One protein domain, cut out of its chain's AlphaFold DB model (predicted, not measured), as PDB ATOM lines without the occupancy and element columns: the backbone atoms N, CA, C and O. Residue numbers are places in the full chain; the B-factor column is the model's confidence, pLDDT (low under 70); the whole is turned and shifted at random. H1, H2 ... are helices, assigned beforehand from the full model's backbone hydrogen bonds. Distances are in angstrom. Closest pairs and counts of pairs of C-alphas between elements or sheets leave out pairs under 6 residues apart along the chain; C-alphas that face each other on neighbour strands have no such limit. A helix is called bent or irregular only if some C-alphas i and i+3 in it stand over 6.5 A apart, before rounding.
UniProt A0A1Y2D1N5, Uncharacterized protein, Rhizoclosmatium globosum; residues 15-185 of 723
ATOM      1  N   SER A  15      30.768 -31.266   8.882       92.00
ATOM      2  CA  SER A  15      29.678 -32.242   8.795       92.00
ATOM      3  C   SER A  15      29.069 -32.570  10.154       92.00
ATOM      4  O   SER A  15      27.851 -32.696  10.264       92.00
ATOM      5  N   ILE A  16      29.896 -32.654  11.200       91.31
ATOM      6  CA  ILE A  16      29.433 -32.875  12.570       91.31
ATOM      7  C   ILE A  16      28.615 -31.669  13.040       91.31
ATOM      8  O   ILE A  16      27.485 -31.849  13.487       91.31
ATOM      9  N   PHE A  17      29.127 -30.441  12.904       93.31
ATOM     10  CA  PHE A  17      28.377 -29.251  13.319       93.31
ATOM     11  C   PHE A  17      27.052 -29.126  12.557       93.31
ATOM     12  O   PHE A  17      26.010 -28.951  13.183       93.31
ATOM     13  N   ALA A  18      27.074 -29.278  11.230       92.56
ATOM     14  CA  ALA A  18      25.880 -29.206  10.391       92.56
ATOM     15  C   ALA A  18      24.816 -30.249  10.777       92.56
ATOM     16  O   ALA A  18      23.626 -29.945  10.752       92.56
ATOM     17  N   ALA A  19      25.225 -31.455  11.186       90.62
ATOM     18  CA  ALA A  19      24.304 -32.487  11.655       90.62
ATOM     19  C   ALA A  19      23.631 -32.128  12.994       90.62
ATOM     20  O   ALA A  19      22.458 -32.439  13.189       90.62
ATOM     21  N   TYR A  20      24.350 -31.463  13.904       90.50
ATOM     22  CA  TYR A  20      23.818 -31.066  15.213       90.50
ATOM     23  C   TYR A  20      23.074 -29.723  15.200       90.50
ATOM     24  O   TYR A  20      22.198 -29.522  16.046       90.50
ATOM     25  N   ALA A  21      23.374 -28.830  14.251       89.75
ATOM     26  CA  ALA A  21      22.837 -27.469  14.185       89.75
ATOM     27  C   ALA A  21      21.297 -27.380  14.298       89.75
ATOM     28  O   ALA A  21      20.836 -26.569  15.103       89.75
ATOM     29  N   PRO A  22      20.486 -28.236  13.638       88.38
ATOM     30  CA  PRO A  22      19.024 -28.174  13.756       88.38
ATOM     31  C   PRO A  22      18.477 -28.490  15.150       88.38
ATOM     32  O   PRO A  22      17.366 -28.099  15.491       88.38
ATOM     33  N   SER A  23      19.246 -29.219  15.958       87.56
ATOM     34  CA  SER A  23      18.881 -29.564  17.336       87.56
ATOM     35  C   SER A  23      19.582 -28.699  18.382       87.56
ATOM     36  O   SER A  23      19.204 -28.730  19.553       87.56
ATOM     37  N   LEU A  24      20.585 -27.919  17.965       84.62
ATOM     38  CA  LEU A  24      21.466 -27.159  18.847       84.62
ATOM     39  C   LEU A  24      20.677 -26.192  19.733       84.62
ATOM     40  O   LEU A  24      20.979 -26.064  20.915       84.62
ATOM     41  N   PHE A  25      19.647 -25.562  19.169       82.25
ATOM     42  CA  PHE A  25      18.861 -24.509  19.814       82.25
ATOM     43  C   PHE A  25      17.667 -25.029  20.631       82.25
ATOM     44  O   PHE A  25      16.990 -24.245  21.288       82.25
ATOM     45  N   ASN A  26      17.423 -26.346  20.647       78.81
ATOM     46  CA  ASN A  26      16.267 -26.930  21.338       78.81
ATOM     47  C   ASN A  26      16.483 -27.051  22.854       78.81
ATOM     48  O   ASN A  26      15.545 -26.885  23.631       78.81
ATOM     49  N   ALA A  27      17.708 -27.361  23.288       74.44
ATOM     50  CA  ALA A  27      18.066 -27.472  24.699       74.44
ATOM     51  C   ALA A  27      19.575 -27.295  24.902       74.44
ATOM     52  O   ALA A  27      20.386 -27.732  24.085       74.44
ATOM     53  N   TYR A  28      19.963 -26.686  26.023       76.44
ATOM     54  CA  TYR A  28      21.370 -26.578  26.398       76.44
ATOM     55  C   TYR A  28      21.942 -27.940  26.829       76.44
ATOM     56  O   TYR A  28      21.382 -28.616  27.695       76.44
ATOM     57  N   THR A  29      23.104 -28.313  26.285       78.12
ATOM     58  CA  THR A  29      23.894 -29.479  26.712       78.12
ATOM     59  C   THR A  29      25.366 -29.098  26.890       78.12
ATOM     60  O   THR A  29      25.834 -28.095  26.357       78.12
ATOM     61  N   SER A  30      26.152 -29.929  27.581       69.50
ATOM     62  CA  SER A  30      27.600 -29.701  27.725       69.50
ATOM     63  C   SER A  30      28.372 -29.742  26.396       69.50
ATOM     64  O   SER A  30      29.481 -29.212  26.320       69.50
ATOM     65  N   GLN A  31      27.798 -30.346  25.349       76.00
ATOM     66  CA  GLN A  31      28.351 -30.372  23.991       76.00
ATOM     67  C   GLN A  31      28.040 -29.082  23.212       76.00
ATOM     68  O   GLN A  31      28.820 -28.691  22.343       76.00
ATOM     69  N   THR A  32      26.955 -28.383  23.568       82.31
ATOM     70  CA  THR A  32      26.522 -27.120  22.948       82.31
ATOM     71  C   THR A  32      27.612 -26.046  23.040       82.31
ATOM     72  O   THR A  32      27.902 -25.408  22.033       82.31
ATOM     73  N   ASP A  33      28.286 -25.894  24.189       81.44
ATOM     74  CA  ASP A  33      29.390 -24.927  24.365       81.44
ATOM     75  C   ASP A  33      30.504 -25.122  23.324       81.44
ATOM     76  O   ASP A  33      31.003 -24.161  22.736       81.44
ATOM     77  N   ALA A  34      30.921 -26.375  23.115       84.94
ATOM     78  CA  ALA A  34      32.025 -26.698  22.221       84.94
ATOM     79  C   ALA A  34      31.656 -26.406  20.760       84.94
ATOM     80  O   ALA A  34      32.479 -25.870  20.024       84.94
ATOM     81  N   LEU A  35      30.413 -26.702  20.367       89.25
ATOM     82  CA  LEU A  35      29.886 -26.406  19.034       89.25
ATOM     83  C   LEU A  35      29.774 -24.895  18.793       89.25
ATOM     84  O   LEU A  35      30.233 -24.416  17.756       89.25
ATOM     85  N   VAL A  36      29.239 -24.142  19.762       89.38
ATOM     86  CA  VAL A  36      29.123 -22.675  19.687       89.38
ATOM     87  C   VAL A  36      30.496 -22.046  19.452       89.38
ATOM     88  O   VAL A  36      30.712 -21.343  18.466       89.38
ATOM     89  N   TRP A  37      31.469 -22.338  20.314       88.25
ATOM     90  CA  TRP A  37      32.785 -21.714  20.188       88.25
ATOM     91  C   TRP A  37      33.611 -22.254  19.023       88.25
ATOM     92  O   TRP A  37      34.478 -21.535  18.531       88.25
ATOM     93  N   TRP A  38      33.349 -23.474  18.550       93.25
ATOM     94  CA  TRP A  38      33.952 -23.966  17.316       93.25
ATOM     95  C   TRP A  38      33.486 -23.137  16.119       93.25
ATOM     96  O   TRP A  38      34.338 -22.580  15.432       93.25
ATOM     97  N   PHE A  39      32.170 -22.987  15.915       93.88
ATOM     98  CA  PHE A  39      31.615 -22.257  14.769       93.88
ATOM     99  C   PHE A  39      31.988 -20.770  14.799       93.88
ATOM    100  O   PHE A  39      32.432 -20.225  13.790       93.88
ATOM    101  N   ALA A  40      31.914 -20.140  15.977       91.50
ATOM    102  CA  ALA A  40      32.280 -18.736  16.164       91.50
ATOM    103  C   ALA A  40      33.752 -18.421  15.825       91.50
ATOM    104  O   ALA A  40      34.073 -17.275  15.537       91.50
ATOM    105  N   ARG A  41      34.649 -19.418  15.877       91.38
ATOM    106  CA  ARG A  41      36.081 -19.270  15.555       91.38
ATOM    107  C   ARG A  41      36.423 -19.567  14.096       91.38
ATOM    108  O   ARG A  41      37.560 -19.335  13.696       91.38
ATOM    109  N   GLN A  42      35.490 -20.131  13.331       95.62
ATOM    110  CA  GLN A  42      35.725 -20.457  11.929       95.62
ATOM    111  C   GLN A  42      35.694 -19.199  11.057       95.62
ATOM    112  O   GLN A  42      35.000 -18.236  11.373       95.62
ATOM    113  N   ASN A  43      36.435 -19.222   9.949       95.62
ATOM    114  CA  ASN A  43      36.363 -18.175   8.932       95.62
ATOM    115  C   ASN A  43      35.129 -18.355   8.028       95.62
ATOM    116  O   ASN A  43      34.493 -19.412   8.031       95.62
ATOM    117  N   ASP A  44      34.834 -17.339   7.215       96.06
ATOM    118  CA  ASP A  44      33.706 -17.336   6.275       96.06
ATOM    119  C   ASP A  44      33.681 -18.577   5.377       96.06
ATOM    120  O   ASP A  44      32.616 -19.141   5.143       96.06
ATOM    121  N   THR A  45      34.842 -19.052   4.913       96.19
ATOM    122  CA  THR A  45      34.937 -20.241   4.056       96.19
ATOM    123  C   THR A  45      34.367 -21.477   4.744       96.19
ATOM    124  O   THR A  45      33.531 -22.174   4.176       96.19
ATOM    125  N   VAL A  46      34.788 -21.749   5.979       95.44
ATOM    126  CA  VAL A  46      34.338 -22.928   6.731       95.44
ATOM    127  C   VAL A  46      32.892 -22.757   7.214       95.44
ATOM    128  O   VAL A  46      32.130 -23.724   7.224       95.44
ATOM    129  N   GLN A  47      32.472 -21.538   7.562       95.94
ATOM    130  CA  GLN A  47      31.072 -21.257   7.903       95.94
ATOM    131  C   GLN A  47      30.139 -21.444   6.696       95.94
ATOM    132  O   GLN A  47      29.068 -22.032   6.845       95.94
ATOM    133  N   ASN A  48      30.558 -21.039   5.495       96.75
ATOM    134  CA  ASN A  48      29.817 -21.292   4.259       96.75
ATOM    135  C   ASN A  48      29.719 -22.787   3.949       96.75
ATOM    136  O   ASN A  48      28.637 -23.259   3.620       96.75
ATOM    137  N   GLN A  49      30.788 -23.560   4.169       96.31
ATOM    138  CA  GLN A  49      30.730 -25.021   4.034       96.31
ATOM    139  C   GLN A  49      29.714 -25.656   4.997       96.31
ATOM    140  O   GLN A  49      29.047 -26.625   4.644       96.31
ATOM    141  N   VAL A  50      29.554 -25.122   6.215       96.00
ATOM    142  CA  VAL A  50      28.501 -25.577   7.143       96.00
ATOM    143  C   VAL A  50      27.117 -25.280   6.572       96.00
ATOM    144  O   VAL A  50      26.253 -26.157   6.597       96.00
ATOM    145  N   VAL A  51      26.913 -24.071   6.046       96.00
ATOM    146  CA  VAL A  51      25.663 -23.678   5.383       96.00
ATOM    147  C   VAL A  51      25.366 -24.615   4.210       96.00
ATOM    148  O   VAL A  51      24.251 -25.121   4.132       96.00
ATOM    149  N   ASP A  52      26.358 -24.941   3.376       95.69
ATOM    150  CA  ASP A  52      26.221 -25.872   2.247       95.69
ATOM    151  C   ASP A  52      25.809 -27.277   2.692       95.69
ATOM    152  O   ASP A  52      24.923 -27.894   2.094       95.69
ATOM    153  N   VAL A  53      26.416 -27.797   3.763       95.50
ATOM    154  CA  VAL A  53      26.085 -29.130   4.288       95.50
ATOM    155  C   VAL A  53      24.686 -29.159   4.909       95.50
ATOM    156  O   VAL A  53      23.975 -30.149   4.748       95.50
ATOM    157  N   ILE A  54      24.251 -28.085   5.577       94.69
ATOM    158  CA  ILE A  54      22.865 -27.969   6.064       94.69
ATOM    159  C   ILE A  54      21.897 -27.892   4.874       94.69
ATOM    160  O   ILE A  54      20.874 -28.575   4.876       94.69
ATOM    161  N   CYS A  55      22.240 -27.111   3.847       92.94
ATOM    162  CA  CYS A  55      21.405 -26.877   2.669       92.94
ATOM    163  C   CYS A  55      21.205 -28.131   1.812       92.94
ATOM    164  O   CYS A  55      20.106 -28.424   1.350       92.94
ATOM    165  N   SER A  56      22.283 -28.890   1.609       91.75
ATOM    166  CA  SER A  56      22.296 -30.101   0.780       91.75
ATOM    167  C   SER A  56      21.719 -31.330   1.490       91.75
ATOM    168  O   SER A  56      21.505 -32.370   0.861       91.75
ATOM    169  N   ASN A  57      21.423 -31.236   2.791       90.50
ATOM    170  CA  ASN A  57      20.857 -32.338   3.552       90.50
ATOM    171  C   ASN A  57      19.347 -32.472   3.311       90.50
ATOM    172  O   ASN A  57      18.520 -31.932   4.043       90.50
ATOM    173  N   GLN A  58      18.995 -33.305   2.331       84.62
ATOM    174  CA  GLN A  58      17.612 -33.605   1.935       84.62
ATOM    175  C   GLN A  58      16.728 -34.176   3.064       84.62
ATOM    176  O   GLN A  58      15.508 -34.243   2.915       84.62
ATOM    177  N   LYS A  59      17.309 -34.603   4.196       87.44
ATOM    178  CA  LYS A  59      16.550 -35.099   5.357       87.44
ATOM    179  C   LYS A  59      15.997 -33.972   6.237       87.44
ATOM    180  O   LYS A  59      15.140 -34.239   7.078       87.44
ATOM    181  N   ILE A  60      16.474 -32.735   6.081       88.00
ATOM    182  CA  ILE A  60      16.033 -31.582   6.870       88.00
ATOM    183  C   ILE A  60      14.939 -30.843   6.090       88.00
ATOM    184  O   ILE A  60      15.142 -30.420   4.956       88.00
ATOM    185  N   ARG A  61      13.758 -30.677   6.696       92.12
ATOM    186  CA  ARG A  61      12.664 -29.892   6.096       92.12
ATOM    187  C   ARG A  61      13.064 -28.419   5.980       92.12
ATOM    188  O   ARG A  61      13.724 -27.905   6.878       92.12
ATOM    189  N   LEU A  62      12.578 -27.722   4.948       91.69
ATOM    190  CA  LEU A  62      12.861 -26.296   4.718       91.69
ATOM    191  C   LEU A  62      12.588 -25.417   5.950       91.69
ATOM    192  O   LEU A  62      13.400 -24.557   6.269       91.69
ATOM    193  N   SER A  63      11.498 -25.673   6.684       90.75
ATOM    194  CA  SER A  63      11.193 -24.972   7.942       90.75
ATOM    195  C   SER A  63      12.322 -25.105   8.966       90.75
ATOM    196  O   SER A  63      12.753 -24.118   9.543       90.75
ATOM    197  N   ASN A  64      12.873 -26.310   9.119       91.44
ATOM    198  CA  ASN A  64      13.953 -26.577  10.062       91.44
ATOM    199  C   ASN A  64      15.274 -25.960   9.585       91.44
ATOM    200  O   ASN A  64      16.076 -25.555  10.418       91.44
ATOM    201  N   ILE A  65      15.512 -25.872   8.270       93.38
ATOM    202  CA  ILE A  65      16.667 -25.144   7.713       93.38
ATOM    203  C   ILE A  65      16.554 -23.656   8.065       93.38
ATOM    204  O   ILE A  65      17.507 -23.083   8.590       93.38
ATOM    205  N   MET A  66      15.381 -23.052   7.841       93.88
ATOM    206  CA  MET A  66      15.111 -21.653   8.192       93.88
ATOM    207  C   MET A  66      15.280 -21.402   9.696       93.88
ATOM    208  O   MET A  66      16.012 -20.490  10.069       93.88
ATOM    209  N   ASP A  67      14.703 -22.254  10.549       91.19
ATOM    210  CA  ASP A  67      14.854 -22.174  12.009       91.19
ATOM    211  C   ASP A  67      16.317 -22.312  12.447       91.19
ATOM    212  O   ASP A  67      16.786 -21.568  13.310       91.19
ATOM    213  N   THR A  68      17.066 -23.222  11.815       92.50
ATOM    214  CA  THR A  68      18.500 -23.410  12.078       92.50
ATOM    215  C   THR A  68      19.286 -22.159  11.710       92.50
ATOM    216  O   THR A  68      20.127 -21.718  12.486       92.50
ATOM    217  N   PHE A  69      19.023 -21.559  10.547       95.12
ATOM    218  CA  PHE A  69      19.714 -20.345  10.116       95.12
ATOM    219  C   PHE A  69      19.319 -19.123  10.942       95.12
ATOM    220  O   PHE A  69      20.190 -18.313  11.251       95.12
ATOM    221  N   TRP A  70      18.061 -19.008  11.376       93.38
ATOM    222  CA  TRP A  70      17.669 -17.996  12.355       93.38
ATOM    223  C   TRP A  70      18.400 -18.185  13.682       93.38
ATOM    224  O   TRP A  70      18.966 -17.224  14.197       93.38
ATOM    225  N   GLY A  71      18.473 -19.416  14.194       90.69
ATOM    226  CA  GLY A  71      19.223 -19.739  15.408       90.69
ATOM    227  C   GLY A  71      20.718 -19.436  15.274       90.69
ATOM    228  O   GLY A  71      21.303 -18.825  16.170       90.69
ATOM    229  N   ILE A  72      21.342 -19.780  14.138       92.38
ATOM    230  CA  ILE A  72      22.746 -19.451  13.847       92.38
ATOM    231  C   ILE A  72      22.926 -17.934  13.791       92.38
ATOM    232  O   ILE A  72      23.796 -17.401  14.478       92.38
ATOM    233  N   ASN A  73      22.094 -17.220  13.032       91.31
ATOM    234  CA  ASN A  73      22.190 -15.769  12.953       91.31
ATOM    235  C   ASN A  73      22.041 -15.174  14.359       91.31
ATOM    236  O   ASN A  73      22.932 -14.481  14.823       91.31
ATOM    237  N   SER A  74      21.012 -15.534  15.115       88.75
ATOM    238  CA  SER A  74      20.779 -14.956  16.438       88.75
ATOM    239  C   SER A  74      21.777 -15.400  17.521       88.75
ATOM    240  O   SER A  74      21.933 -14.691  18.507       88.75
ATOM    241  N   THR A  75      22.526 -16.490  17.336       90.19
ATOM    242  CA  THR A  75      23.556 -16.952  18.292       90.19
ATOM    243  C   THR A  75      24.951 -16.390  18.000       90.19
ATOM    244  O   THR A  75      25.723 -16.100  18.923       90.19
ATOM    245  N   PHE A  76      25.289 -16.236  16.720       92.31
ATOM    246  CA  PHE A  76      26.630 -15.894  16.244       92.31
ATOM    247  C   PHE A  76      26.684 -14.496  15.611       92.31
ATOM    248  O   PHE A  76      25.696 -13.771  15.554       92.31
ATOM    249  N   LEU A  77      27.868 -14.116  15.124       89.75
ATOM    250  CA  LEU A  77      28.090 -12.896  14.342       89.75
ATOM    251  C   LEU A  77      28.581 -13.265  12.937       89.75
ATOM    252  O   LEU A  77      29.727 -12.963  12.602       89.75
ATOM    253  N   PRO A  78      27.769 -13.985  12.138       91.94
ATOM    254  CA  PRO A  78      28.171 -14.354  10.787       91.94
ATOM    255  C   PRO A  78      28.416 -13.091   9.957       91.94
ATOM    256  O   PRO A  78      27.685 -12.105  10.093       91.94
ATOM    257  N   SER A  79      29.426 -13.120   9.088       94.88
ATOM    258  CA  SER A  79      29.693 -12.011   8.173       94.88
ATOM    259  C   SER A  79      28.539 -11.826   7.179       94.88
ATOM    260  O   SER A  79      27.705 -12.715   6.983       94.88
ATOM    261  N   TRP A  80      28.512 -10.680   6.499       94.00
ATOM    262  CA  TRP A  80      27.567 -10.435   5.406       94.00
ATOM    263  C   TRP A  80      27.627 -11.527   4.325       94.00
ATOM    264  O   TRP A  80      26.592 -11.948   3.815       94.00
ATOM    265  N   ASN A  81      28.823 -12.049   4.028       95.50
ATOM    266  CA  ASN A  81      28.999 -13.116   3.041       95.50
ATOM    267  C   ASN A  81      28.288 -14.401   3.471       95.50
ATOM    268  O   ASN A  81      27.572 -15.000   2.674       95.50
ATOM    269  N   VAL A  82      28.434 -14.788   4.739       95.62
ATOM    270  CA  VAL A  82      27.805 -15.994   5.291       95.62
ATOM    271  C   VAL A  82      26.283 -15.845   5.370       95.62
ATOM    272  O   VAL A  82      25.547 -16.772   5.035       95.62
ATOM    273  N   GLN A  83      25.789 -14.662   5.740       94.88
ATOM    274  CA  GLN A  83      24.350 -14.365   5.762       94.88
ATOM    275  C   GLN A  83      23.725 -14.386   4.355       94.88
ATOM    276  O   GLN A  83      22.634 -14.934   4.164       94.88
ATOM    277  N   ASN A  84      24.422 -13.849   3.350       95.38
ATOM    278  CA  ASN A  84      23.994 -13.950   1.953       95.38
ATOM    279  C   ASN A  84      23.992 -15.395   1.470       95.38
ATOM    280  O   ASN A  84      23.075 -15.792   0.757       95.38
ATOM    281  N   HIS A  85      24.974 -16.191   1.892       96.06
ATOM    282  CA  HIS A  85      25.052 -17.604   1.542       96.06
ATOM    283  C   HIS A  85      23.887 -18.411   2.136       96.06
ATOM    284  O   HIS A  85      23.272 -19.215   1.442       96.06
ATOM    285  N   MET A  86      23.484 -18.123   3.381       96.81
ATOM    286  CA  MET A  86      22.264 -18.686   3.991       96.81
ATOM    287  C   MET A  86      20.997 -18.296   3.220       96.81
ATOM    288  O   MET A  86      20.127 -19.132   2.974       96.81
ATOM    289  N   THR A  87      20.901 -17.029   2.811       94.88
ATOM    290  CA  THR A  87      19.766 -16.515   2.031       94.88
ATOM    291  C   THR A  87      19.706 -17.173   0.650       94.88
ATOM    292  O   THR A  87      18.638 -17.605   0.218       94.88
ATOM    293  N   GLY A  88      20.858 -17.313  -0.012       94.94
ATOM    294  CA  GLY A  88      21.008 -18.023  -1.280       94.94
ATOM    295  C   GLY A  88      20.640 -19.501  -1.164       94.94
ATOM    296  O   GLY A  88      19.919 -20.014  -2.016       94.94
ATOM    297  N   CYS A  89      21.028 -20.157  -0.066       95.12
ATOM    298  CA  CYS A  89      20.580 -21.511   0.237       95.12
ATOM    299  C   CYS A  89      19.046 -21.587   0.287       95.12
ATOM    300  O   CYS A  89      18.459 -22.367  -0.461       95.12
ATOM    301  N   ILE A  90      18.376 -20.744   1.084       95.06
ATOM    302  CA  ILE A  90      16.905 -20.754   1.194       95.06
ATOM    303  C   ILE A  90      16.239 -20.481  -0.161       95.06
ATOM    304  O   ILE A  90      15.245 -21.128  -0.486       95.06
ATOM    305  N   ALA A  91      16.795 -19.573  -0.966       92.88
ATOM    306  CA  ALA A  91      16.310 -19.300  -2.317       92.88
ATOM    307  C   ALA A  91      16.457 -20.510  -3.258       92.88
ATOM    308  O   ALA A  91      15.619 -20.703  -4.132       92.88
ATOM    309  N   SER A  92      17.498 -21.329  -3.071       91.88
ATOM    310  CA  SER A  92      17.760 -22.518  -3.893       91.88
ATOM    311  C   SER A  92      16.894 -23.731  -3.534       91.88
ATOM    312  O   SER A  92      16.604 -24.548  -4.405       91.88
ATOM    313  N   VAL A  93      16.462 -23.851  -2.271       90.81
ATOM    314  CA  VAL A  93      15.656 -24.989  -1.782       90.81
ATOM    315  C   VAL A  93      14.177 -24.652  -1.536       90.81
ATOM    316  O   VAL A  93      13.393 -25.540  -1.205       90.81
ATOM    317  N   GLY A  94      13.781 -23.384  -1.671       89.75
ATOM    318  CA  GLY A  94      12.446 -22.879  -1.340       89.75
ATOM    319  C   GLY A  94      11.862 -21.930  -2.387       89.75
ATOM    320  O   GLY A  94      12.352 -21.821  -3.506       89.75
ATOM    321  N   SER A  95      10.775 -21.241  -2.025       90.75
ATOM    322  CA  SER A  95      10.132 -20.231  -2.876       90.75
ATOM    323  C   SER A  95      10.568 -18.805  -2.499       90.75
ATOM    324  O   SER A  95      11.023 -18.581  -1.373       90.75
ATOM    325  N   PRO A  96      10.354 -17.794  -3.367       89.50
ATOM    326  CA  PRO A  96      10.599 -16.389  -3.025       89.50
ATOM    327  C   PRO A  96       9.887 -15.925  -1.741       89.50
ATOM    328  O   PRO A  96      10.423 -15.106  -0.992       89.50
ATOM    329  N   ALA A  97       8.710 -16.489  -1.435       90.25
ATOM    330  CA  ALA A  97       7.994 -16.207  -0.192       90.25
ATOM    331  C   ALA A  97       8.773 -16.689   1.045       90.25
ATOM    332  O   ALA A  97       8.829 -15.975   2.042       90.25
ATOM    333  N   ASN A  98       9.447 -17.844   0.974       91.62
ATOM    334  CA  ASN A  98      10.265 -18.363   2.076       91.62
ATOM    335  C   ASN A  98      11.484 -17.476   2.361       91.62
ATOM    336  O   ASN A  98      11.837 -17.283   3.522       91.62
ATOM    337  N   VAL A  99      12.096 -16.903   1.320       89.81
ATOM    338  CA  VAL A  99      13.195 -15.932   1.467       89.81
ATOM    339  C   VAL A  99      12.699 -14.671   2.175       89.81
ATOM    340  O   VAL A  99      13.323 -14.211   3.130       89.81
ATOM    341  N   SER A 100      11.541 -14.143   1.764       90.38
ATOM    342  CA  SER A 100      10.916 -12.993   2.427       90.38
ATOM    343  C   SER A 100      10.618 -13.280   3.903       90.38
ATOM    344  O   SER A 100      10.974 -12.479   4.769       90.38
ATOM    345  N   THR A 101      10.051 -14.450   4.213       90.62
ATOM    346  CA  THR A 101       9.823 -14.899   5.592       90.62
ATOM    347  C   THR A 101      11.126 -14.957   6.389       90.62
ATOM    348  O   THR A 101      11.187 -14.387   7.476       90.62
ATOM    349  N   PHE A 102      12.180 -15.581   5.849       90.69
ATOM    350  CA  PHE A 102      13.483 -15.684   6.513       90.69
ATOM    351  C   PHE A 102      14.060 -14.316   6.896       90.69
ATOM    352  O   PHE A 102      14.565 -14.136   8.002       90.69
ATOM    353  N   LEU A 103      13.948 -13.330   6.011       88.38
ATOM    354  CA  LEU A 103      14.502 -12.001   6.259       88.38
ATOM    355  C   LEU A 103      13.659 -11.156   7.229       88.38
ATOM    356  O   LEU A 103      14.197 -10.241   7.847       88.38
ATOM    357  N   THR A 104      12.360 -11.442   7.382       86.94
ATOM    358  CA  THR A 104      11.422 -10.562   8.109       86.94
ATOM    359  C   THR A 104      10.927 -11.105   9.448       86.94
ATOM    360  O   THR A 104      10.564 -10.313  10.312       86.94
ATOM    361  N   GLN A 105      10.909 -12.425   9.653       86.50
ATOM    362  CA  GLN A 105      10.218 -13.045  10.794       86.50
ATOM    363  C   GLN A 105      11.136 -13.649  11.861       86.50
ATOM    364  O   GLN A 105      10.640 -14.420  12.675       86.50
ATOM    365  N   ASN A 106      12.439 -13.336  11.886       82.50
ATOM    366  CA  ASN A 106      13.387 -13.975  12.810       82.50
ATOM    367  C   ASN A 106      12.853 -13.991  14.266       82.50
ATOM    368  O   ASN A 106      12.820 -12.937  14.910       82.50
ATOM    369  N   PRO A 107      12.452 -15.164  14.801       76.75
ATOM    370  CA  PRO A 107      11.779 -15.248  16.095       76.75
ATOM    371  C   PRO A 107      12.756 -15.144  17.276       76.75
ATOM    372  O   PRO A 107      12.337 -15.032  18.429       76.75
ATOM    373  N   TRP A 108      14.063 -15.170  17.006       78.19
ATOM    374  CA  TRP A 108      15.108 -15.176  18.019       78.19
ATOM    375  C   TRP A 108      15.640 -13.759  18.257       78.19
ATOM    376  O   TRP A 108      16.400 -13.216  17.454       78.19
ATOM    377  N   THR A 109      15.288 -13.170  19.399       79.94
ATOM    378  CA  THR A 109      15.814 -11.884  19.885       79.94
ATOM    379  C   THR A 109      17.089 -12.065  20.721       79.94
ATOM    380  O   THR A 109      17.331 -13.143  21.265       79.94
ATOM    381  N   GLY A 110      17.890 -11.007  20.909       76.94
ATOM    382  CA  GLY A 110      19.097 -11.069  21.755       76.94
ATOM    383  C   GLY A 110      18.816 -11.537  23.193       76.94
ATOM    384  O   GLY A 110      19.559 -12.356  23.731       76.94
ATOM    385  N   GLY A 111      17.680 -11.125  23.767       80.56
ATOM    386  CA  GLY A 111      17.222 -11.612  25.070       80.56
ATOM    387  C   GLY A 111      16.856 -13.100  25.061       80.56
ATOM    388  O   GLY A 111      17.227 -13.816  25.985       80.56
ATOM    389  N   SER A 112      16.196 -13.597  24.006       81.56
ATOM    390  CA  SER A 112      15.874 -15.032  23.880       81.56
ATOM    391  C   SER A 112      17.123 -15.917  23.790       81.56
ATOM    392  O   SER A 112      17.160 -17.016  24.336       81.56
ATOM    393  N   ILE A 113      18.180 -15.410  23.154       83.44
ATOM    394  CA  ILE A 113      19.459 -16.111  23.035       83.44
ATOM    395  C   ILE A 113      20.179 -16.117  24.375       83.44
ATOM    396  O   ILE A 113      20.669 -17.162  24.790       83.44
ATOM    397  N   PHE A 114      20.180 -14.988  25.088       87.62
ATOM    398  CA  PHE A 114      20.742 -14.913  26.432       87.62
ATOM    399  C   PHE A 114      20.027 -15.853  27.414       87.62
ATOM    400  O   PHE A 114      20.682 -16.498  28.235       87.62
ATOM    401  N   THR A 115      18.699 -15.986  27.325       84.50
ATOM    402  CA  THR A 115      17.963 -16.904  28.201       84.50
ATOM    403  C   THR A 115      18.169 -18.374  27.839       84.50
ATOM    404  O   THR A 115      18.237 -19.204  28.748       84.50
ATOM    405  N   TRP A 116      18.327 -18.708  26.554       86.19
ATOM    406  CA  TRP A 116      18.650 -20.064  26.097       86.19
ATOM    407  C   TRP A 116      20.097 -20.473  26.410       86.19
ATOM    408  O   TRP A 116      20.320 -21.491  27.066       86.19
ATOM    409  N   ASN A 117      21.079 -19.694  25.952       88.94
ATOM    410  CA  ASN A 117      22.497 -19.896  26.224       88.94
ATOM    411  C   ASN A 117      23.223 -18.538  26.325       88.94
ATOM    412  O   ASN A 117      23.574 -17.928  25.305       88.94
ATOM    413  N   PRO A 118      23.516 -18.075  27.548       90.44
ATOM    414  CA  PRO A 118      24.175 -16.792  27.762       90.44
ATOM    415  C   PRO A 118      25.661 -16.825  27.366       90.44
ATOM    416  O   PRO A 118      26.255 -15.779  27.127       90.44
ATOM    417  N   LEU A 119      26.279 -18.004  27.223       91.69
ATOM    418  CA  LEU A 119      27.675 -18.151  26.802       91.69
ATOM    419  C   LEU A 119      27.789 -18.201  25.268       91.69
ATOM    420  O   LEU A 119      28.276 -19.173  24.688       91.69
ATOM    421  N   THR A 120      27.322 -17.151  24.597       90.88
ATOM    422  CA  THR A 120      27.339 -17.031  23.129       90.88
ATOM    423  C   THR A 120      27.853 -15.652  22.699       90.88
ATOM    424  O   THR A 120      27.694 -14.683  23.446       90.88
ATOM    425  N   PRO A 121      28.459 -15.506  21.500       88.94
ATOM    426  CA  PRO A 121      28.934 -14.204  21.021       88.94
ATOM    427  C   PRO A 121      27.837 -13.135  20.970       88.94
ATOM    428  O   PRO A 121      28.056 -12.002  21.400       88.94
ATOM    429  N   ARG A 122      26.641 -13.485  20.477       89.00
ATOM    430  CA  ARG A 122      25.540 -12.522  20.362       89.00
ATOM    431  C   ARG A 122      24.841 -12.269  21.697       89.00
ATOM    432  O   ARG A 122      24.445 -11.133  21.937       89.00
ATOM    433  N   GLY A 123      24.778 -13.262  22.591       90.12
ATOM    434  CA  GLY A 123      24.353 -13.065  23.984       90.12
ATOM    435  C   GLY A 123      25.266 -12.092  24.737       90.12
ATOM    436  O   GLY A 123      24.776 -11.218  25.453       90.12
ATOM    437  N   TYR A 124      26.580 -12.174  24.505       90.44
ATOM    438  CA  TYR A 124      27.561 -11.234  25.048       90.44
ATOM    439  C   TYR A 124      27.367  -9.816  24.505       90.44
ATOM    440  O   TYR A 124      27.313  -8.869  25.284       90.44
ATOM    441  N   ILE A 125      27.213  -9.640  23.190       89.25
ATOM    442  CA  ILE A 125      26.954  -8.306  22.623       89.25
ATOM    443  C   ILE A 125      25.636  -7.740  23.135       89.25
ATOM    444  O   ILE A 125      25.618  -6.596  23.576       89.25
ATOM    445  N   TRP A 126      24.562  -8.536  23.117       91.00
ATOM    446  CA  TRP A 126      23.263  -8.115  23.634       91.00
ATOM    447  C   TRP A 126      23.373  -7.636  25.080       91.00
ATOM    448  O   TRP A 126      22.869  -6.569  25.394       91.00
ATOM    449  N   TYR A 127      24.084  -8.372  25.934       91.44
ATOM    450  CA  TYR A 127      24.315  -7.962  27.312       91.44
ATOM    451  C   TYR A 127      25.063  -6.623  27.410       91.44
ATOM    452  O   TYR A 127      24.658  -5.752  28.168       91.44
ATOM    453  N   ASN A 128      26.127  -6.427  26.625       89.75
ATOM    454  CA  ASN A 128      26.952  -5.216  26.709       89.75
ATOM    455  C   ASN A 128      26.289  -3.950  26.157       89.75
ATOM    456  O   ASN A 128      26.724  -2.855  26.498       89.75
ATOM    457  N   ILE A 129      25.268  -4.075  25.306       89.62
ATOM    458  CA  ILE A 129      24.498  -2.915  24.831       89.62
ATOM    459  C   ILE A 129      23.391  -2.502  25.810       89.62
ATOM    460  O   ILE A 129      22.760  -1.468  25.602       89.62
ATOM    461  N   LEU A 130      23.132  -3.299  26.853       89.50
ATOM    462  CA  LEU A 130      22.187  -2.933  27.902       89.50
ATOM    463  C   LEU A 130      22.779  -1.840  28.809       89.50
ATOM    464  O   LEU A 130      23.982  -1.873  29.083       89.50
ATOM    465  N   PRO A 131      21.946  -0.929  29.342       89.25
ATOM    466  CA  PRO A 131      22.315  -0.066  30.461       89.25
ATOM    467  C   PRO A 131      22.842  -0.861  31.669       89.25
ATOM    468  O   PRO A 131      22.441  -2.003  31.885       89.25
ATOM    469  N   ASP A 132      23.672  -0.251  32.519       86.25
ATOM    470  CA  ASP A 132      24.275  -0.929  33.683       86.25
ATOM    471  C   ASP A 132      23.241  -1.579  34.621       86.25
ATOM    472  O   ASP A 132      23.440  -2.690  35.112       86.25
ATOM    473  N   THR A 133      22.116  -0.905  34.865       82.88
ATOM    474  CA  THR A 133      21.016  -1.433  35.690       82.88
ATOM    475  C   THR A 133      20.457  -2.729  35.099       82.88
ATOM    476  O   THR A 133      20.237  -3.714  35.807       82.88
ATOM    477  N   ASP A 134      20.303  -2.752  33.780       84.56
ATOM    478  CA  ASP A 134      19.736  -3.859  33.021       84.56
ATOM    479  C   ASP A 134      20.724  -5.031  32.930       84.56
ATOM    480  O   ASP A 134      20.327  -6.195  33.012       84.56
ATOM    481  N   GLN A 135      22.021  -4.727  32.849       89.44
ATOM    482  CA  GLN A 135      23.105  -5.701  32.970       89.44
ATOM    483  C   GLN A 135      23.082  -6.399  34.336       89.44
ATOM    484  O   GLN A 135      23.124  -7.631  34.405       89.44
ATOM    485  N   VAL A 136      22.941  -5.643  35.431       85.19
ATOM    486  CA  VAL A 136      22.811  -6.219  36.780       85.19
ATOM    487  C   VAL A 136      21.577  -7.121  36.869       85.19
ATOM    488  O   VAL A 136      21.671  -8.238  37.377       85.19
ATOM    489  N   PHE A 137      20.433  -6.710  36.319       82.56
ATOM    490  CA  PHE A 137      19.233  -7.552  36.303       82.56
ATOM    491  C   PHE A 137      19.396  -8.823  35.463       82.56
ATOM    492  O   PHE A 137      18.957  -9.893  35.894       82.56
ATOM    493  N   ALA A 138      20.063  -8.747  34.309       85.81
ATOM    494  CA  ALA A 138      20.373  -9.913  33.484       85.81
ATOM    495  C   ALA A 138      21.313 -10.895  34.210       85.81
ATOM    496  O   ALA A 138      21.091 -12.108  34.162       85.81
ATOM    497  N   LEU A 139      22.310 -10.388  34.946       88.50
ATOM    498  CA  LEU A 139      23.169 -11.206  35.809       88.50
ATOM    499  C   LEU A 139      22.381 -11.859  36.938       88.50
ATOM    500  O   LEU A 139      22.544 -13.055  37.168       88.50
ATOM    501  N   ASN A 140      21.509 -11.116  37.618       82.44
ATOM    502  CA  ASN A 140      20.701 -11.660  38.707       82.44
ATOM    503  C   ASN A 140      19.764 -12.757  38.190       82.44
ATOM    504  O   ASN A 140      19.662 -13.825  38.797       82.44
ATOM    505  N   TRP A 141      19.137 -12.530  37.029       83.38
ATOM    506  CA  TRP A 141      18.360 -13.548  36.327       83.38
ATOM    507  C   TRP A 141      19.191 -14.801  36.062       83.38
ATOM    508  O   TRP A 141      18.790 -15.899  36.449       83.38
ATOM    509  N   LEU A 142      20.371 -14.640  35.468       87.06
ATOM    510  CA  LEU A 142      21.248 -15.752  35.134       87.06
ATOM    511  C   LEU A 142      21.682 -16.533  36.385       87.06
ATOM    512  O   LEU A 142      21.579 -17.757  36.421       87.06
ATOM    513  N   CYS A 143      22.132 -15.825  37.412       84.56
ATOM    514  CA  CYS A 143      22.763 -16.389  38.598       84.56
ATOM    515  C   CYS A 143      21.773 -17.045  39.561       84.56
ATOM    516  O   CYS A 143      22.053 -18.114  40.107       84.56
ATOM    517  N   TYR A 144      20.626 -16.399  39.776       77.44
ATOM    518  CA  TYR A 144      19.682 -16.790  40.817       77.44
ATOM    519  C   TYR A 144      18.400 -17.378  40.258       77.44
ATOM    520  O   TYR A 144      17.798 -18.214  40.929       77.44
ATOM    521  N   TYR A 145      17.962 -16.981  39.060       74.19
ATOM    522  CA  TYR A 145      16.641 -17.335  38.539       74.19
ATOM    523  C   TYR A 145      16.649 -18.407  37.452       74.19
ATOM    524  O   TYR A 145      15.703 -19.196  37.411       74.19
ATOM    525  N   SER A 146      17.697 -18.469  36.632       78.50
ATOM    526  CA  SER A 146      17.816 -19.444  35.553       78.50
ATOM    527  C   SER A 146      17.979 -20.875  36.081       78.50
ATOM    528  O   SER A 146      18.521 -21.108  37.161       78.50
ATOM    529  N   ASN A 147      17.525 -21.853  35.293       77.56
ATOM    530  CA  ASN A 147      17.741 -23.279  35.569       77.56
ATOM    531  C   ASN A 147      19.055 -23.793  34.954       77.56
ATOM    532  O   ASN A 147      19.233 -25.000  34.776       77.56
ATOM    533  N   HIS A 148      19.965 -22.886  34.583       83.69
ATOM    534  CA  HIS A 148      21.218 -23.244  33.934       83.69
ATOM    535  C   HIS A 148      22.149 -23.989  34.882       83.69
ATOM    536  O   HIS A 148      22.143 -23.807  36.100       83.69
ATOM    537  N   GLN A 149      23.001 -24.839  34.311       83.06
ATOM    538  CA  GLN A 149      24.044 -25.494  35.089       83.06
ATOM    539  C   GLN A 149      25.011 -24.437  35.637       83.06
ATOM    540  O   GLN A 149      25.499 -23.594  34.889       83.06
ATOM    541  N   ILE A 150      25.371 -24.532  36.919       82.88
ATOM    542  CA  ILE A 150      26.288 -23.582  37.582       82.88
ATOM    543  C   ILE A 150      27.611 -23.436  36.810       82.88
ATOM    544  O   ILE A 150      28.176 -22.349  36.722       82.88
ATOM    545  N   ARG A 151      28.081 -24.517  36.172       84.50
ATOM    546  CA  ARG A 151      29.277 -24.492  35.318       84.50
ATOM    547  C   ARG A 151      29.129 -23.560  34.109       84.50
ATOM    548  O   ARG A 151      30.094 -22.871  33.783       84.50
ATOM    549  N   LEU A 152      27.963 -23.543  33.457       87.38
ATOM    550  CA  LEU A 152      27.665 -22.631  32.347       87.38
ATOM    551  C   LEU A 152      27.648 -21.186  32.843       87.38
ATOM    552  O   LEU A 152      28.294 -20.328  32.247       87.38
ATOM    553  N   ILE A 153      26.972 -20.933  33.965       89.00
ATOM    554  CA  ILE A 153      26.896 -19.599  34.567       89.00
ATOM    555  C   ILE A 153      28.304 -19.077  34.889       89.00
ATOM    556  O   ILE A 153      28.669 -17.986  34.460       89.00
ATOM    557  N   ASN A 154      29.137 -19.886  35.551       89.31
ATOM    558  CA  ASN A 154      30.513 -19.511  35.885       89.31
ATOM    559  C   ASN A 154      31.338 -19.162  34.635       89.31
ATOM    560  O   ASN A 154      31.983 -18.118  34.572       89.31
ATOM    561  N   ARG A 155      31.280 -20.016  33.606       88.56
ATOM    562  CA  ARG A 155      31.966 -19.764  32.329       88.56
ATOM    563  C   ARG A 155      31.479 -18.486  31.660       88.56
ATOM    564  O   ARG A 155      32.302 -17.762  31.115       88.56
ATOM    565  N   THR A 156      30.176 -18.220  31.718       91.00
ATOM    566  CA  THR A 156      29.569 -16.991  31.191       91.00
ATOM    567  C   THR A 156      30.152 -15.773  31.884       91.00
ATOM    568  O   THR A 156      30.645 -14.878  31.211       91.00
ATOM    569  N   ILE A 157      30.182 -15.763  33.218       90.94
ATOM    570  CA  ILE A 157      30.698 -14.623  33.982       90.94
ATOM    571  C   ILE A 157      32.187 -14.405  33.700       90.94
ATOM    572  O   ILE A 157      32.581 -13.280  33.415       90.94
ATOM    573  N   ILE A 158      32.999 -15.469  33.697       89.25
ATOM    574  CA  ILE A 158      34.429 -15.379  33.352       89.25
ATOM    575  C   ILE A 158      34.607 -14.818  31.936       89.25
ATOM    576  O   ILE A 158      35.439 -13.940  31.716       89.25
ATOM    577  N   TYR A 159      33.825 -15.317  30.974       88.50
ATOM    578  CA  TYR A 159      33.876 -14.843  29.595       88.50
ATOM    579  C   TYR A 159      33.515 -13.355  29.509       88.50
ATOM    580  O   TYR A 159      34.236 -12.588  28.874       88.50
ATOM    581  N   TYR A 160      32.464 -12.929  30.210       90.69
ATOM    582  CA  TYR A 160      31.992 -11.547  30.187       90.69
ATOM    583  C   TYR A 160      33.028 -10.614  30.819       90.69
ATOM    584  O   TYR A 160      33.445  -9.656  30.174       90.69
ATOM    585  N   GLN A 161      33.543 -10.955  32.005       88.12
ATOM    586  CA  GLN A 161      34.627 -10.223  32.674       88.12
ATOM    587  C   GLN A 161      35.880 -10.087  31.802       88.12
ATOM    588  O   GLN A 161      36.556  -9.064  31.855       88.12
ATOM    589  N   SER A 162      36.199 -11.106  30.998       84.00
ATOM    590  CA  SER A 162      37.360 -11.068  30.103       84.00
ATOM    591  C   SER A 162      37.155 -10.212  28.850       84.00
ATOM    592  O   SER A 162      38.135  -9.833  28.212       84.00
ATOM    593  N   GLY A 163      35.902  -9.934  28.476       72.62
ATOM    594  CA  GLY A 163      35.559  -9.293  27.208       72.62
ATOM    595  C   GLY A 163      35.454  -7.767  27.258       72.62
ATOM    596  O   GLY A 163      35.598  -7.133  26.212       72.62
ATOM    597  N   SER A 164      35.189  -7.167  28.425       70.88
ATOM    598  CA  SER A 164      35.001  -5.716  28.564       70.88
ATOM    599  C   SER A 164      35.810  -5.162  29.732       70.88
ATOM    600  O   SER A 164      35.554  -5.474  30.892       70.88
ATOM    601  N   SER A 165      36.771  -4.289  29.427       64.50
ATOM    602  CA  SER A 165      37.581  -3.579  30.424       64.50
ATOM    603  C   SER A 165      36.849  -2.411  31.101       64.50
ATOM    604  O   SER A 165      37.448  -1.733  31.931       64.50
ATOM    605  N   PHE A 166      35.585  -2.150  30.746       74.44
ATOM    606  CA  PHE A 166      34.877  -0.910  31.094       74.44
ATOM    607  C   PHE A 166      33.545  -1.122  31.823       74.44
ATOM    608  O   PHE A 166      32.721  -0.211  31.854       74.44
ATOM    609  N   TYR A 167      33.301  -2.298  32.407       84.50
ATOM    610  CA  TYR A 167      32.106  -2.464  33.233       84.50
ATOM    611  C   TYR A 167      32.105  -1.489  34.408       84.50
ATOM    612  O   TYR A 167      33.116  -1.316  35.094       84.50
ATOM    613  N   ASN A 168      30.942  -0.898  34.673       85.69
ATOM    614  CA  ASN A 168      30.739  -0.103  35.872       85.69
ATOM    615  C   ASN A 168      30.943  -0.969  37.129       85.69
ATOM    616  O   ASN A 168      30.725  -2.186  37.136       85.69
ATOM    617  N   THR A 169      31.331  -0.321  38.223       84.00
ATOM    618  CA  THR A 169      31.621  -0.946  39.518       84.00
ATOM    619  C   THR A 169      30.456  -1.811  40.006       84.00
ATOM    620  O   THR A 169      30.687  -2.890  40.547       84.00
ATOM    621  N   SER A 170      29.208  -1.391  39.781       84.00
ATOM    622  CA  SER A 170      28.004  -2.145  40.162       84.00
ATOM    623  C   SER A 170      27.904  -3.505  39.460       84.00
ATOM    624  O   SER A 170      27.644  -4.520  40.109       84.00
ATOM    625  N   VAL A 171      28.171  -3.545  38.153       85.75
ATOM    626  CA  VAL A 171      28.147  -4.761  37.328       85.75
ATOM    627  C   VAL A 171      29.273  -5.710  37.742       85.75
ATOM    628  O   VAL A 171      29.037  -6.898  37.972       85.75
ATOM    629  N   VAL A 172      30.486  -5.179  37.931       86.81
ATOM    630  CA  VAL A 172      31.645  -5.958  38.401       86.81
ATOM    631  C   VAL A 172      31.385  -6.547  39.787       86.81
ATOM    632  O   VAL A 172      31.642  -7.728  40.022       86.81
ATOM    633  N   GLN A 173      30.830  -5.758  40.710       85.44
ATOM    634  CA  GLN A 173      30.468  -6.237  42.043       85.44
ATOM    635  C   GLN A 173      29.411  -7.346  41.989       85.44
ATOM    636  O   GLN A 173      29.540  -8.322  42.727       85.44
ATOM    637  N   ALA A 174      28.401  -7.243  41.120       83.31
ATOM    638  CA  ALA A 174      27.396  -8.291  40.945       83.31
ATOM    639  C   ALA A 174      28.021  -9.610  40.447       83.31
ATOM    640  O   ALA A 174      27.763 -10.668  41.026       83.31
ATOM    641  N   MET A 175      28.904  -9.541  39.442       88.12
ATOM    642  CA  MET A 175      29.653 -10.702  38.940       88.12
ATOM    643  C   MET A 175      30.531 -11.337  40.031       88.12
ATOM    644  O   MET A 175      30.486 -12.553  40.232       88.12
ATOM    645  N   ASN A 176      31.280 -10.517  40.775       86.69
ATOM    646  CA  ASN A 176      32.178 -10.980  41.837       86.69
ATOM    647  C   ASN A 176      31.417 -11.619  43.005       86.69
ATOM    648  O   ASN A 176      31.837 -12.655  43.516       86.69
ATOM    649  N   ARG A 177      30.276 -11.044  43.414       82.94
ATOM    650  CA  ARG A 177      29.428 -11.623  44.471       82.94
ATOM    651  C   ARG A 177      28.988 -13.039  44.114       82.94
ATOM    652  O   ARG A 177      29.109 -13.932  44.949       82.94
ATOM    653  N   TYR A 178      28.537 -13.265  42.878       84.81
ATOM    654  CA  TYR A 178      28.165 -14.613  42.460       84.81
ATOM    655  C   TYR A 178      29.371 -15.550  42.418       84.81
ATOM    656  O   TYR A 178      29.292 -16.647  42.962       84.81
ATOM    657  N   GLN A 179      30.491 -15.122  41.825       84.88
ATOM    658  CA  GLN A 179      31.710 -15.935  41.764       84.88
ATOM    659  C   GLN A 179      32.183 -16.383  43.145       84.88
ATOM    660  O   GLN A 179      32.528 -17.552  43.323       84.88
ATOM    661  N   ASN A 180      32.111 -15.491  44.133       83.62
ATOM    662  CA  ASN A 180      32.430 -15.813  45.516       83.62
ATOM    663  C   ASN A 180      31.490 -16.873  46.100       83.62
ATOM    664  O   ASN A 180      31.928 -17.649  46.938       83.62
ATOM    665  N   MET A 181      30.234 -16.942  45.648       84.88
ATOM    666  CA  MET A 181      29.220 -17.897  46.114       84.88
ATOM    667  C   MET A 181      29.312 -19.274  45.432       84.88
ATOM    668  O   MET A 181      28.796 -20.259  45.961       84.88
ATOM    669  N   ILE A 182      29.985 -19.375  44.280       82.00
ATOM    670  CA  ILE A 182      30.113 -20.621  43.503       82.00
ATOM    671  C   ILE A 182      30.642 -21.800  44.337       82.00
ATOM    672  O   ILE A 182      30.040 -22.870  44.240       82.00
ATOM    673  N   PRO A 183      31.704 -21.667  45.159       79.44
ATOM    674  CA  PRO A 183      32.203 -22.777  45.974       79.44
ATOM    675  C   PRO A 183      31.140 -23.369  46.904       79.44
ATOM    676  O   PRO A 183      31.077 -24.585  47.061       79.44
ATOM    677  N   PHE A 184      30.272 -22.528  47.467       84.19
ATOM    678  CA  PHE A 184      29.172 -22.956  48.328       84.19
ATOM    679  C   PHE A 184      28.030 -23.588  47.528       84.19
ATOM    680  O   PHE A 184      27.531 -24.651  47.872       84.19
ATOM    681  N   VAL A 185      27.653 -22.962  46.414       78.31
ATOM    682  CA  VAL A 185      26.553 -23.402  45.543       78.31
ATOM    683  C   VAL A 185      26.868 -24.715  44.808       78.31
ATOM    684  O   VAL A 185      25.969 -25.515  44.530       78.31
TER     685      VAL A 185
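What this domain is: This is residues 15 to 185 of the 723 residues of an uncharacterized protein of Rhizoclosmatium globosum (UniProt A0A1Y2D1N5). Two helical lobes sit at opposite ends of an elongated body, with two short helices, H7 and H8, packed together in the middle between them. One lobe is a three-helix bundle, H9, H10 and H11, running up and down; in the other, H3, H4 and H5 run side by side in a triangle, H6 folds back on H5, H1 crosses H3 and H4, and H2 packs on one end of H1. The printed part has 171 residues with eleven named helices, H1 to H11 in chain order, and no named strand: the class is all helix. The whole is compact, with a radius of gyration of the C-alphas of 17.4 A, and spans 51 by 28 by 27 A.

Where its parts are: The longest helix, H11, is residues 169 to 185, from C-alpha 169 at (31.621, -0.946, 39.518) to C-alpha 185 at (26.553, -23.402, 45.543), 23.8 A. It is irregular, but only just: C-alphas 180 and 183 are 7.0 A apart. H10 is residues 150 to 163, 19.9 A, and H9 is residues 132 to 145, 18.7 A. H8 is residues 121 to 128 and H7 residues 110 to 116, 10.8 A and 10.0 A. H6 is residues 96 to 104, 12.6 A. H5, residues 80 to 93, is 20.1 A long; H4, residues 62 to 75, is 19.6 A; H3, residues 44 to 56, is 18.0 A. H2 is residues 32 to 40, 12.2 A. H1 is residues 15 to 24, 13.9 A, beginning at C-alpha 15 at (29.678, -32.242, 8.795); it is irregular, with C-alphas 19 and 22 standing 7.1 A apart.

How they stand to each other: H9, H10 and H11 form an up and down bundle, each helix running against the one before it. H11 touches H9 at a shallow tilt of 10 degrees, the same way; their closest C-alphas, of Val 136 and Val 171, are 5.6 A apart. H10 and H11 are a helical hairpin at 29 degrees, closest at Ile 157 and Met 175, 6.4 A between C-alphas. H9 and H10 are close but not clearly touching, with the C-alphas of Cys 143 and Ile 153 at 6.6 A. H8 only just touches H9, through H9's residues 135 to 138 alone, with 3 pairs of C-alphas within 8 A; the closest are Tyr 127 and Gln 135, 6.2 A. H7 and H8 touch at a steep tilt of 64 degrees, closest at the C-alphas of Phe 114 and Gly 123, 4.7 A. H4 is the hub, touching H1, H5, H7 and H8; its residues 74 to 75 alone touch H8, with the C-alphas of Thr 75 and Arg 122 at 5.3 A. H4 and H5 are a helical hairpin at 10 degrees, closest at the C-alphas of Phe 69 and Met 86, 6.8 A. H3 touches H5 at 13 degrees, the same way, with the C-alphas of Asn 48 and Val 82 at 5.8 A. H5 and H6 are a helical hairpin, their closest C-alphas, of Ala 91 and Val 99, 5.9 A apart. H1 is about perpendicular to H4, at 89 degrees, with the C-alphas of Pro 22 and Thr 68 at 5.1 A. H2 only just touches H1, with 3 pairs of C-alphas within 8 A, closest at Leu 24 and Thr 32, 6.5 A. Every O i to N i+4 pair is within hydrogen-bond range in H2 to H10; the counts are 4 of 6 in H1 and 11 of 13 in H11.

The domain as a whole: The C-alphas farthest apart, of Pro 96 and Phe 184, are 55.0 A from each other. The printed part has no cut. No link is long; H1 to H2 is short, and the other links are tight. The mean pLDDT of the printed part is 87.8, with residues 30 and 165 under 70.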